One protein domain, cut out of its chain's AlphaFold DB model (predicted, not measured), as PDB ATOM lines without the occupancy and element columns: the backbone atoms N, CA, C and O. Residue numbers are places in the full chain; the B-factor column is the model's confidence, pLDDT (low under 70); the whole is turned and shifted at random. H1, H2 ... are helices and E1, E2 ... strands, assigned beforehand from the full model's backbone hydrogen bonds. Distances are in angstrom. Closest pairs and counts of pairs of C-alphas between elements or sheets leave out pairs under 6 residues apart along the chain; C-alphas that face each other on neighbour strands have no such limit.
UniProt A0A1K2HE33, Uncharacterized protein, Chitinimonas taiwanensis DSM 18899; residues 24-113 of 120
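What this domain is: This is residues 24 to 113 of the 120 residues of an uncharacterized protein of Chitinimonas taiwanensis DSM 18899 (UniProt A0A1K2HE33). A twisted wall of five strands has one helix, H1, packed slantwise over one face, with no named element over the other face. Beyond the E1 edge, the long link of residues 28 to 54 reaches out to Pro 39 and folds back to E2. The printed part has 90 residues with five named strands and one named helix, in the order E1 E2 E3 E4 E5 H1; the sheet's order is E1 - E2 - E3 - E4 - E5, all antiparallel. The class is mixed, helices and strands, with under half of the residues in named elements. The whole is compact, with a radius of gyration of the C-alphas of 12.8 A, and spans 41 by 27 by 17 A, only just elongated.

Where its parts are: Begin with the two longest strands. Find C-alpha 55 at (22.062, -2.287, -3.773); from there E2, residues 55 to 62, runs 22.6 A. E3, residues 65 to 72, comes back over 23.6 A. E4 is residues 77 to 82, 17.4 A, and E5 is residues 89 to 93, 12.1 A. At the other edge, E1 begins at C-alpha 24, (28.001, -11.188, -3.027), and ends at residue 27, a length of 6.8 A. H1, residues 101 to 111, runs 14.8 A to C-alpha 111 at (16.135, -17.795, -8.452).

How they stand to each other: The five strands form a meander, each strand the antiparallel neighbour and hairpin partner of the one before. Between E2 and E3, at 169 degrees, look at N 58 and O 69, 2.9 A apart. Between E3 and E4, at 170 degrees, N 79 and O 70 are 2.7 A apart. The edge strand E1 is the antiparallel neighbour of E2, with 177 degrees between their directions, and N 25 and O 57 are within hydrogen-bond range at 2.9 A. The edge strand E5 is the antiparallel neighbour of E4, with 150 degrees between their directions, and N 91 and O 78 are within hydrogen-bond range at 2.9 A. H1 is on the sheet, making two layers, a helix on one face of a sheet, at a height over the sheet of 6.5 A. It lies over E3 and E4, slantwise to the strands, at 33 degrees to E3 on the local plane. The closest C-alphas of E3 and H1 are those of Ala 69 and Met 108, 4.9 A. In H1 every O i to N i+4 pair is within hydrogen-bond range.

The domain as a whole: The two C-alphas farthest apart are those of Pro 39 and Lys 97, 40.8 A. The printed part has no cut. The link from E1 to E2 is long, 27 residues; E2 to E3 and E3 to E4 are tight. The mean pLDDT of the printed part is 85.9; look for values under 70 at residues 36 to 44 and at residue 86.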
ATOM      1  N   ASN A  24      28.468 -12.567  -3.122       89.06
ATOM      2  CA  ASN A  24      28.001 -11.188  -3.027       89.06
ATOM      3  C   ASN A  24      28.928 -10.288  -3.857       89.06
ATOM      4  O   ASN A  24      30.083 -10.041  -3.473       89.06
ATOM      5  N   VAL A  25      28.400  -9.820  -4.987       92.50
ATOM      6  CA  VAL A  25      29.106  -9.016  -5.992       92.50
ATOM      7  C   VAL A  25      28.876  -7.518  -5.821       92.50
ATOM      8  O   VAL A  25      29.707  -6.734  -6.280       92.50
ATOM      9  N   CYS A  26      27.809  -7.122  -5.120       92.06
ATOM     10  CA  CYS A  26      27.566  -5.747  -4.692       92.06
ATOM     11  C   CYS A  26      27.152  -5.686  -3.222       92.06
ATOM     12  O   CYS A  26      26.083  -6.181  -2.862       92.06
ATOM     13  N   SER A  27      27.928  -4.978  -2.397       87.69
ATOM     14  CA  SER A  27      27.551  -4.665  -1.014       87.69
ATOM     15  C   SER A  27      28.200  -3.371  -0.542       87.69
ATOM     16  O   SER A  27      29.377  -3.131  -0.790       87.69
ATOM     17  N   GLY A  28      27.425  -2.501   0.112       84.75
ATOM     18  CA  GLY A  28      27.936  -1.241   0.665       84.75
ATOM     19  C   GLY A  28      28.519  -0.263  -0.367       84.75
ATOM     20  O   GLY A  28      29.167   0.702   0.018       84.75
ATOM     21  N   GLY A  29      28.278  -0.481  -1.665       85.62
ATOM     22  CA  GLY A  29      28.849   0.312  -2.761       85.62
ATOM     23  C   GLY A  29      30.146  -0.264  -3.323       85.62
ATOM     24  O   GLY A  29      30.594   0.170  -4.381       85.62
ATOM     25  N   GLU A  30      30.695  -1.286  -2.673       89.25
ATOM     26  CA  GLU A  30      31.824  -2.052  -3.177       89.25
ATOM     27  C   GLU A  30      31.352  -3.071  -4.210       89.25
ATOM     28  O   GLU A  30      30.307  -3.712  -4.056       89.25
ATOM     29  N   ALA A  31      32.154  -3.223  -5.262       91.81
ATOM     30  CA  ALA A  31      31.942  -4.203  -6.312       91.81
ATOM     31  C   ALA A  31      33.040  -5.259  -6.274       91.81
ATOM     32  O   ALA A  31      34.230  -4.920  -6.230       91.81
ATOM     33  N   LYS A  32      32.657  -6.531  -6.376       91.44
ATOM     34  CA  LYS A  32      33.592  -7.626  -6.652       91.44
ATOM     35  C   LYS A  32      33.529  -8.014  -8.119       91.44
ATOM     36  O   LYS A  32      32.536  -7.778  -8.798       91.44
ATOM     37  N   GLU A  33      34.628  -8.556  -8.616       87.50
ATOM     38  CA  GLU A  33      34.672  -9.112  -9.959       87.50
ATOM     39  C   GLU A  33      33.820 -10.383 -10.012       87.50
ATOM     40  O   GLU A  33      33.999 -11.273  -9.187       87.50
ATOM     41  N   VAL A  34      32.906 -10.451 -10.977       85.06
ATOM     42  CA  VAL A  34      32.123 -11.646 -11.277       85.06
ATOM     43  C   VAL A  34      32.987 -12.541 -12.146       85.06
ATOM     44  O   VAL A  34      33.185 -12.271 -13.336       85.06
ATOM     45  N   LYS A  35      33.530 -13.591 -11.531       75.69
ATOM     46  CA  LYS A  35      34.301 -14.607 -12.238       75.69
ATOM     47  C   LYS A  35      33.349 -15.625 -12.824       75.69
ATOM     48  O   LYS A  35      32.560 -16.238 -12.115       75.69
ATOM     49  N   VAL A  36      33.453 -15.797 -14.128       69.75
ATOM     50  CA  VAL A  36      32.600 -16.711 -14.871       69.75
ATOM     51  C   VAL A  36      33.404 -17.964 -15.165       69.75
ATOM     52  O   VAL A  36      34.532 -17.880 -15.659       69.75
ATOM     53  N   LYS A  37      32.834 -19.124 -14.860       62.75
ATOM     54  CA  LYS A  37      33.432 -20.415 -15.159       62.75
ATOM     55  C   LYS A  37      32.610 -21.047 -16.270       62.75
ATOM     56  O   LYS A  37      31.900 -22.014 -16.051       62.75
ATOM     57  N   ASP A  38      32.700 -20.462 -17.458       60.59
ATOM     58  CA  ASP A  38      31.813 -20.807 -18.564       60.59
ATOM     59  C   ASP A  38      32.461 -21.778 -19.565       60.59
ATOM     60  O   ASP A  38      33.288 -21.362 -20.381       60.59
ATOM     61  N   PRO A  39      32.111 -23.075 -19.539       54.00
ATOM     62  CA  PRO A  39      32.458 -24.001 -20.610       54.00
ATOM     63  C   PRO A  39      31.512 -23.919 -21.830       54.00
ATOM     64  O   PRO A  39      31.820 -24.545 -22.842       54.00
ATOM     65  N   ALA A  40      30.381 -23.197 -21.761       57.00
ATOM     66  CA  ALA A  40      29.290 -23.214 -22.752       57.00
ATOM     67  C   ALA A  40      29.073 -21.896 -23.542       57.00
ATOM     68  O   ALA A  40      28.491 -21.936 -24.625       57.00
ATOM     69  N   GLY A  41      29.552 -20.748 -23.062       56.78
ATOM     70  CA  GLY A  41      29.561 -19.446 -23.749       56.78
ATOM     71  C   GLY A  41      28.409 -18.470 -23.436       56.78
ATOM     72  O   GLY A  41      28.210 -17.531 -24.207       56.78
ATOM     73  N   PHE A  42      27.635 -18.652 -22.359       57.66
ATOM     74  CA  PHE A  42      26.538 -17.747 -21.980       57.66
ATOM     75  C   PHE A  42      26.982 -16.421 -21.342       57.66
ATOM     76  O   PHE A  42      26.292 -15.415 -21.526       57.66
ATOM     77  N   ILE A  43      28.117 -16.372 -20.632       60.56
ATOM     78  CA  ILE A  43      28.713 -15.104 -20.183       60.56
ATOM     79  C   ILE A  43      30.132 -15.001 -20.737       60.56
ATOM     80  O   ILE A  43      31.075 -15.642 -20.285       60.56
ATOM     81  N   VAL A  44      30.269 -14.123 -21.729       62.22
ATOM     82  CA  VAL A  44      31.430 -14.052 -22.627       62.22
ATOM     83  C   VAL A  44      32.704 -13.567 -21.930       62.22
ATOM     84  O   VAL A  44      33.808 -13.876 -22.374       62.22
ATOM     85  N   THR A  45      32.584 -12.799 -20.844       71.94
ATOM     86  CA  THR A  45      33.744 -12.243 -20.143       71.94
ATOM     87  C   THR A  45      33.486 -12.076 -18.655       71.94
ATOM     88  O   THR A  45      32.400 -11.666 -18.249       71.94
ATOM     89  N   THR A  46      34.536 -12.269 -17.860       81.00
ATOM     90  CA  THR A  46      34.607 -11.755 -16.485       81.00
ATOM     91  C   THR A  46      34.342 -10.248 -16.486       81.00
ATOM     92  O   THR A  46      34.849  -9.528 -17.348       81.00
ATOM     93  N   PHE A  47      33.542  -9.758 -15.541       83.69
ATOM     94  CA  PHE A  47      33.180  -8.343 -15.466       83.69
ATOM     95  C   PHE A  47      33.076  -7.870 -14.017       83.69
ATOM     96  O   PHE A  47      32.863  -8.657 -13.102       83.69
ATOM     97  N   LYS A  48      33.197  -6.559 -13.800       89.25
ATOM     98  CA  LYS A  48      33.010  -5.933 -12.488       89.25
ATOM     99  C   LYS A  48      31.804  -4.987 -12.549       89.25
ATOM    100  O   LYS A  48      31.872  -3.994 -13.278       89.25
ATOM    101  N   PRO A  49      30.696  -5.273 -11.842       87.88
ATOM    102  CA  PRO A  49      29.512  -4.431 -11.880       87.88
ATOM    103  C   PRO A  49      29.789  -3.072 -11.228       87.88
ATOM    104  O   PRO A  49      30.685  -2.917 -10.400       87.88
ATOM    105  N   LYS A  50      28.993  -2.065 -11.591       88.75
ATOM    106  CA  LYS A  50      28.952  -0.798 -10.854       88.75
ATOM    107  C   LYS A  50      27.902  -0.920  -9.758       88.75
ATOM    108  O   LYS A  50      26.715  -1.013 -10.060       88.75
ATOM    109  N   CYS A  51      28.338  -0.906  -8.504       90.19
ATOM    110  CA  CYS A  51      27.459  -1.083  -7.356       90.19
ATOM    111  C   CYS A  51      27.105   0.266  -6.720       90.19
ATOM    112  O   CYS A  51      27.947   1.151  -6.579       90.19
ATOM    113  N   SER A  52      25.846   0.427  -6.315       91.38
ATOM    114  CA  SER A  52      25.444   1.516  -5.428       91.38
ATOM    115  C   SER A  52      25.569   1.057  -3.979       91.38
ATOM    116  O   SER A  52      25.333  -0.109  -3.674       91.38
ATOM    117  N   ALA A  53      25.799   1.990  -3.052       90.69
ATOM    118  CA  ALA A  53      25.652   1.722  -1.618       90.69
ATOM    119  C   ALA A  53      24.236   1.255  -1.223       90.69
ATOM    120  O   ALA A  53      24.033   0.754  -0.124       90.69
ATOM    121  N   ASN A  54      23.254   1.412  -2.119       91.62
ATOM    122  CA  ASN A  54      21.858   1.062  -1.873       91.62
ATOM    123  C   ASN A  54      21.415  -0.244  -2.547       91.62
ATOM    124  O   ASN A  54      20.214  -0.512  -2.607       91.62
ATOM    125  N   THR A  55      22.348  -1.021  -3.094       92.94
ATOM    126  CA  THR A  55      22.062  -2.287  -3.773       92.94
ATOM    127  C   THR A  55      22.880  -3.396  -3.147       92.94
ATOM    128  O   THR A  55      24.093  -3.249  -2.998       92.94
ATOM    129  N   ILE A  56      22.210  -4.495  -2.833       94.75
ATOM    130  CA  ILE A  56      22.843  -5.764  -2.494       94.75
ATOM    131  C   ILE A  56      22.596  -6.681  -3.687       94.75
ATOM    132  O   ILE A  56      21.452  -6.756  -4.136       94.75
ATOM    133  N   VAL A  57      23.635  -7.298  -4.243       94.56
ATOM    134  CA  VAL A  57      23.500  -8.211  -5.387       94.56
ATOM    135  C   VAL A  57      24.376  -9.426  -5.163       94.56
ATOM    136  O   VAL A  57      25.577  -9.285  -4.931       94.56
ATOM    137  N   ASP A  58      23.759 -10.587  -5.321       94.38
ATOM    138  CA  ASP A  58      24.414 -11.878  -5.299       94.38
ATOM    139  C   ASP A  58      24.342 -12.529  -6.674       94.38
ATOM    140  O   ASP A  58      23.376 -12.366  -7.429       94.38
ATOM    141  N   TYR A  59      25.378 -13.295  -6.968       90.69
ATOM    142  CA  TYR A  59      25.583 -14.005  -8.213       90.69
ATOM    143  C   TYR A  59      25.971 -15.446  -7.912       90.69
ATOM    144  O   TYR A  59      26.743 -15.706  -6.989       90.69
ATOM    145  N   GLU A  60      25.481 -16.376  -8.719       88.06
ATOM    146  CA  GLU A  60      25.957 -17.752  -8.703       88.06
ATOM    147  C   GLU A  60      25.953 -18.342 -10.104       88.06
ATOM    148  O   GLU A  60      24.964 -18.255 -10.840       88.06
ATOM    149  N   ASP A  61      27.081 -18.954 -10.444       83.62
ATOM    150  CA  ASP A  61      27.287 -19.681 -11.687       83.62
ATOM    151  C   ASP A  61      27.001 -21.167 -11.443       83.62
ATOM    152  O   ASP A  61      27.709 -21.827 -10.670       83.62
ATOM    153  N   LEU A  62      25.930 -21.676 -12.051       81.62
ATOM    154  CA  LEU A  62      25.511 -23.073 -11.958       81.62
ATOM    155  C   LEU A  62      25.769 -23.779 -13.293       81.62
ATOM    156  O   LEU A  62      25.795 -23.151 -14.345       81.62
ATOM    157  N   ASP A  63      25.862 -25.110 -13.272       77.12
ATOM    158  CA  ASP A  63      26.267 -25.916 -14.435       77.12
ATOM    159  C   ASP A  63      25.444 -25.671 -15.722       77.12
ATOM    160  O   ASP A  63      25.948 -25.874 -16.825       77.12
ATOM    161  N   SER A  64      24.176 -25.262 -15.607       78.94
ATOM    162  CA  SER A  64      23.267 -25.052 -16.746       78.94
ATOM    163  C   SER A  64      22.644 -23.658 -16.818       78.94
ATOM    164  O   SER A  64      21.896 -23.368 -17.754       78.94
ATOM    165  N   MET A  65      22.901 -22.802 -15.828       81.44
ATOM    166  CA  MET A  65      22.294 -21.480 -15.740       81.44
ATOM    167  C   MET A  65      23.068 -20.562 -14.803       81.44
ATOM    168  O   MET A  65      23.769 -21.001 -13.905       81.44
ATOM    169  N   VAL A  66      22.835 -19.268 -14.945       85.50
ATOM    170  CA  VAL A  66      23.304 -18.262 -13.999       85.50
ATOM    171  C   VAL A  66      22.113 -17.778 -13.192       85.50
ATOM    172  O   VAL A  66      21.074 -17.445 -13.770       85.50
ATOM    173  N   ALA A  67      22.261 -17.728 -11.872       89.19
ATOM    174  CA  ALA A  67      21.274 -17.163 -10.964       89.19
ATOM    175  C   ALA A  67      21.778 -15.829 -10.410       89.19
ATOM    176  O   ALA A  67      22.943 -15.674 -10.046       89.19
ATOM    177  N   VAL A  68      20.879 -14.850 -10.353       91.69
ATOM    178  CA  VAL A  68      21.159 -13.529  -9.795       91.69
ATOM    179  C   VAL A  68      20.016 -13.144  -8.874       91.69
ATOM    180  O   VAL A  68      18.839 -13.285  -9.214       91.69
ATOM    181  N   ALA A  69      20.365 -12.610  -7.715       94.69
ATOM    182  CA  ALA A  69      19.414 -12.011  -6.801       94.69
ATOM    183  C   ALA A  69      19.897 -10.626  -6.407       94.69
ATOM    184  O   ALA A  69      21.094 -10.366  -6.317       94.69
ATOM    185  N   GLY A  70      18.960  -9.720  -6.163       94.38
ATOM    186  CA  GLY A  70      19.313  -8.390  -5.707       94.38
ATOM    187  C   GLY A  70      18.232  -7.765  -4.856       94.38
ATOM    188  O   GLY A  70      17.058  -8.100  -4.967       94.38
ATOM    189  N   ALA A  71      18.620  -6.826  -4.008       95.06
ATOM    190  CA  ALA A  71      17.687  -6.071  -3.196       95.06
ATOM    191  C   ALA A  71      18.077  -4.599  -3.121       95.06
ATOM    192  O   ALA A  71      19.255  -4.228  -3.134       95.06
ATOM    193  N   SER A  72      17.059  -3.744  -3.035       92.44
ATOM    194  CA  SER A  72      17.247  -2.310  -2.858       92.44
ATOM    195  C   SER A  72      17.113  -1.932  -1.389       92.44
ATOM    196  O   SER A  72      16.017  -1.930  -0.834       92.44
ATOM    197  N   VAL A  73      18.220  -1.502  -0.790       89.38
ATOM    198  CA  VAL A  73      18.291  -0.974   0.584       89.38
ATOM    199  C   VAL A  73      17.298   0.184   0.775       89.38
ATOM    200  O   VAL A  73      16.689   0.307   1.830       89.38
ATOM    201  N   LYS A  74      17.078   1.010  -0.260       86.94
ATOM    202  CA  LYS A  74      16.125   2.137  -0.223       86.94
ATOM    203  C   LYS A  74      14.731   1.791  -0.739       86.94
ATOM    204  O   LYS A  74      13.747   2.307  -0.222       86.94
ATOM    205  N   GLY A  75      14.646   0.972  -1.785       81.19
ATOM    206  CA  GLY A  75      13.384   0.612  -2.434       81.19
ATOM    207  C   GLY A  75      12.581  -0.438  -1.670       81.19
ATOM    208  O   GLY A  75      11.400  -0.610  -1.954       81.19
ATOM    209  N   GLY A  76      13.203  -1.136  -0.714       90.25
ATOM    210  CA  GLY A  76      12.535  -2.109   0.150       90.25
ATOM    211  C   GLY A  76      12.014  -3.341  -0.593       90.25
ATOM    212  O   GLY A  76      11.141  -4.024  -0.072       90.25
ATOM    213  N   ASN A  77      12.510  -3.612  -1.803       94.12
ATOM    214  CA  ASN A  77      12.118  -4.759  -2.616       94.12
ATOM    215  C   ASN A  77      13.339  -5.603  -2.977       94.12
ATOM    216  O   ASN A  77      14.425  -5.069  -3.229       94.12
ATOM    217  N   SER A  78      13.109  -6.909  -3.034       95.12
ATOM    218  CA  SER A  78      14.032  -7.918  -3.545       95.12
ATOM    219  C   SER A  78      13.575  -8.410  -4.918       95.12
ATOM    220  O   SER A  78      12.386  -8.386  -5.250       95.12
ATOM    221  N   PHE A  79      14.537  -8.850  -5.713       95.06
ATOM    222  CA  PHE A  79      14.390  -9.278  -7.091       95.06
ATOM    223  C   PHE A  79      15.187 -10.556  -7.299       95.06
ATOM    224  O   PHE A  79      16.227 -10.766  -6.673       95.06
ATOM    225  N   MET A  80      14.704 -11.384  -8.209       94.19
ATOM    226  CA  MET A  80      15.318 -12.655  -8.560       94.19
ATOM    227  C   MET A  80      15.305 -12.828 -10.072       94.19
ATOM    228  O   MET A  80      14.376 -12.385 -10.747       94.19
ATOM    229  N   ALA A  81      16.332 -13.475 -10.599       91.12
ATOM    230  CA  ALA A  81      16.437 -13.797 -12.008       91.12
ATOM    231  C   ALA A  81      17.304 -15.035 -12.195       91.12
ATOM    232  O   ALA A  81      18.216 -15.299 -11.411       91.12
ATOM    233  N   ASN A  82      17.068 -15.757 -13.282       89.38
ATOM    234  CA  ASN A  82      18.036 -16.712 -13.788       89.38
ATOM    235  C   ASN A  82      18.054 -16.691 -15.320       89.38
ATOM    236  O   ASN A  82      17.128 -16.190 -15.966       89.38
ATOM    237  N   SER A  83      19.107 -17.246 -15.911       84.81
ATOM    238  CA  SER A  83      19.227 -17.344 -17.368       84.81
ATOM    239  C   SER A  83      18.302 -18.398 -17.992       84.81
ATOM    240  O   SER A  83      18.104 -18.378 -19.202       84.81
ATOM    241  N   ALA A  84      17.694 -19.283 -17.194       83.19
ATOM    242  CA  ALA A  84      16.764 -20.307 -17.673       83.19
ATOM    243  C   ALA A  84      15.349 -19.764 -17.967       83.19
ATOM    244  O   ALA A  84      14.635 -20.356 -18.777       83.19
ATOM    245  N   GLY A  85      14.936 -18.666 -17.318       71.94
ATOM    246  CA  GLY A  85      13.616 -18.024 -17.444       71.94
ATOM    247  C   GLY A  85      13.640 -16.570 -17.931       71.94
ATOM    248  O   GLY A  85      12.586 -15.961 -18.092       71.94
ATOM    249  N   GLY A  86      14.825 -16.011 -18.190       68.56
ATOM    250  CA  GLY A  86      15.037 -14.841 -19.052       68.56
ATOM    251  C   GLY A  86      14.558 -13.477 -18.539       68.56
ATOM    252  O   GLY A  86      14.731 -12.490 -19.248       68.56
ATOM    253  N   SER A  87      13.972 -13.380 -17.344       80.69
ATOM    254  CA  SER A  87      13.480 -12.107 -16.800       80.69
ATOM    255  C   SER A  87      13.884 -11.888 -15.348       80.69
ATOM    256  O   SER A  87      13.926 -12.816 -14.542       80.69
ATOM    257  N   VAL A  88      14.140 -10.622 -15.014       88.69
ATOM    258  CA  VAL A  88      14.237 -10.164 -13.627       88.69
ATOM    259  C   VAL A  88      12.826  -9.960 -13.101       88.69
ATOM    260  O   VAL A  88      12.081  -9.132 -13.623       88.69
ATOM    261  N   LEU A  89      12.463 -10.701 -12.061       89.44
ATOM    262  CA  LEU A  89      11.142 -10.647 -11.451       89.44
ATOM    263  C   LEU A  89      11.225 -10.025 -10.055       89.44
ATOM    264  O   LEU A  89      12.160 -10.323  -9.301       89.44
ATOM    265  N   PRO A  90      10.249  -9.184  -9.665       91.38
ATOM    266  CA  PRO A  90      10.093  -8.818  -8.266       91.38
ATOM    267  C   PRO A  90       9.800 -10.086  -7.457       91.38
ATOM    268  O   PRO A  90       8.943 -10.884  -7.831       91.38
ATOM    269  N   PHE A  91      10.517 -10.280  -6.352       92.25
ATOM    270  CA  PHE A  91      10.321 -11.439  -5.487       92.25
ATOM    271  C   PHE A  91       9.385 -11.100  -4.328       92.25
ATOM    272  O   PHE A  91       8.248 -11.565  -4.276       92.25
ATOM    273  N   LYS A  92       9.847 -10.257  -3.403       93.31
ATOM    274  CA  LYS A  92       9.045  -9.789  -2.271       93.31
ATOM    275  C   LYS A  92       9.491  -8.417  -1.793       93.31
ATOM    276  O   LYS A  92      10.634  -7.997  -2.004       93.31
ATOM    277  N   LYS A  93       8.595  -7.763  -1.060       94.94
ATOM    278  CA  LYS A  93       8.960  -6.649  -0.190       94.94
ATOM    279  C   LYS A  93       9.810  -7.180   0.965       94.94
ATOM    280  O   LYS A  93       9.475  -8.207   1.555       94.94
ATOM    281  N   CYS A  94      10.897  -6.490   1.270       93.25
ATOM    282  CA  CYS A  94      11.778  -6.833   2.374       93.25
ATOM    283  C   CYS A  94      11.039  -6.657   3.705       93.25
ATOM    284  O   CYS A  94      10.194  -5.768   3.846       93.25
ATOM    285  N   ALA A  95      11.332  -7.525   4.673       86.69
ATOM    286  CA  ALA A  95      10.632  -7.509   5.959       86.69
ATOM    287  C   ALA A  95      10.920  -6.220   6.755       86.69
ATOM    288  O   ALA A  95      10.052  -5.702   7.459       86.69
ATOM    289  N   GLY A  96      12.136  -5.685   6.623       81.38
ATOM    290  CA  GLY A  96      12.529  -4.400   7.191       81.38
ATOM    291  C   GLY A  96      12.156  -3.207   6.306       81.38
ATOM    292  O   GLY A  96      11.848  -3.338   5.123       81.38
ATOM    293  N   LYS A  97      12.273  -1.989   6.862       80.38
ATOM    294  CA  LYS A  97      12.241  -0.747   6.057       80.38
ATOM    295  C   LYS A  97      13.388  -0.675   5.041       80.38
ATOM    296  O   LYS A  97      13.307   0.089   4.086       80.38
ATOM    297  N   VAL A  98      14.440  -1.449   5.289       87.88
ATOM    298  CA  VAL A  98      15.655  -1.569   4.495       87.88
ATOM    299  C   VAL A  98      15.882  -3.055   4.240       87.88
ATOM    300  O   VAL A  98      15.766  -3.847   5.176       87.88
ATOM    301  N   CYS A  99      16.184  -3.423   2.997       92.50
ATOM    302  CA  CYS A  99      16.543  -4.800   2.667       92.50
ATOM    303  C   CYS A  99      17.900  -5.179   3.257       92.50
ATOM    304  O   CYS A  99      18.837  -4.375   3.228       92.50
ATOM    305  N   ALA A 100      18.004  -6.411   3.740       92.88
ATOM    306  CA  ALA A 100      19.229  -7.009   4.245       92.88
ATOM    307  C   ALA A 100      19.720  -8.124   3.312       92.88
ATOM    308  O   ALA A 100      19.014  -8.542   2.394       92.88
ATOM    309  N   GLN A 101      20.924  -8.639   3.578       93.50
ATOM    310  CA  GLN A 101      21.484  -9.778   2.845       93.50
ATOM    311  C   GLN A 101      20.533 -10.984   2.847       93.50
ATOM    312  O   GLN A 101      20.331 -11.602   1.813       93.50
ATOM    313  N   THR A 102      19.842 -11.238   3.957       94.19
ATOM    314  CA  THR A 102      18.882 -12.346   4.072       94.19
ATOM    315  C   THR A 102      17.727 -12.260   3.070       94.19
ATOM    316  O   THR A 102      17.208 -13.284   2.641       94.19
ATOM    317  N   ASP A 103      17.316 -11.052   2.661       94.94
ATOM    318  CA  ASP A 103      16.293 -10.895   1.618       94.94
ATOM    319  C   ASP A 103      16.831 -11.315   0.238       94.94
ATOM    320  O   ASP A 103      16.075 -11.825  -0.592       94.94
ATOM    321  N   VAL A 104      18.130 -11.103   0.003       95.06
ATOM    322  CA  VAL A 104      18.837 -11.542  -1.207       95.06
ATOM    323  C   VAL A 104      19.065 -13.050  -1.179       95.06
ATOM    324  O   VAL A 104      18.810 -13.695  -2.189       95.06
ATOM    325  N   ASP A 105      19.432 -13.627  -0.033       95.00
ATOM    326  CA  ASP A 105      19.623 -15.075   0.129       95.00
ATOM    327  C   ASP A 105      18.324 -15.853  -0.176       95.00
ATOM    328  O   ASP A 105      18.325 -16.858  -0.901       95.00
ATOM    329  N   ASP A 106      17.182 -15.351   0.311       94.31
ATOM    330  CA  ASP A 106      15.862 -15.917   0.016       94.31
ATOM    331  C   ASP A 106      15.518 -15.803  -1.479       94.31
ATOM    332  O   ASP A 106      15.039 -16.760  -2.099       94.31
ATOM    333  N   ALA A 107      15.768 -14.629  -2.071       94.25
ATOM    334  CA  ALA A 107      15.542 -14.386  -3.493       94.25
ATOM    335  C   ALA A 107      16.436 -15.277  -4.368       94.25
ATOM    336  O   ALA A 107      15.965 -15.817  -5.367       94.25
ATOM    337  N   MET A 108      17.692 -15.495  -3.967       94.06
ATOM    338  CA  MET A 108      18.646 -16.369  -4.647       94.06
ATOM    339  C   MET A 108      18.176 -17.819  -4.595       94.06
ATOM    340  O   MET A 108      18.124 -18.495  -5.618       94.06
ATOM    341  N   THR A 109      17.734 -18.287  -3.428       93.38
ATOM    342  CA  THR A 109      17.153 -19.631  -3.286       93.38
ATOM    343  C   THR A 109      15.992 -19.835  -4.258       93.38
ATOM    344  O   THR A 109      15.890 -20.880  -4.908       93.38
ATOM    345  N   LYS A 110      15.137 -18.819  -4.429       91.88
ATOM    346  CA  LYS A 110      14.041 -18.888  -5.395       91.88
ATOM    347  C   LYS A 110      14.530 -18.803  -6.844       91.88
ATOM    348  O   LYS A 110      14.047 -19.578  -7.671       91.88
ATOM    349  N   ALA A 111      15.510 -17.948  -7.137       91.94
ATOM    350  CA  ALA A 111      16.135 -17.795  -8.452       91.94
ATOM    351  C   ALA A 111      16.628 -19.130  -9.023       91.94
ATOM    352  O   ALA A 111      16.356 -19.435 -10.178       91.94
ATOM    353  N   LYS A 112      17.253 -19.985  -8.209       89.81
ATOM    354  CA  LYS A 112      17.756 -21.302  -8.652       89.81
ATOM    355  C   LYS A 112      16.665 -22.292  -9.071       89.81
ATOM    356  O   LYS A 112      16.960 -23.307  -9.683       89.81
ATOM    357  N   THR A 113      15.411 -22.034  -8.706       87.81
ATOM    358  CA  THR A 113      14.284 -22.958  -8.936       87.81
ATOM    359  C   THR A 113      13.218 -22.382  -9.861       87.81
ATOM    360  O   THR A 113      12.212 -23.039 -10.133       87.81
TER     361      THR A 113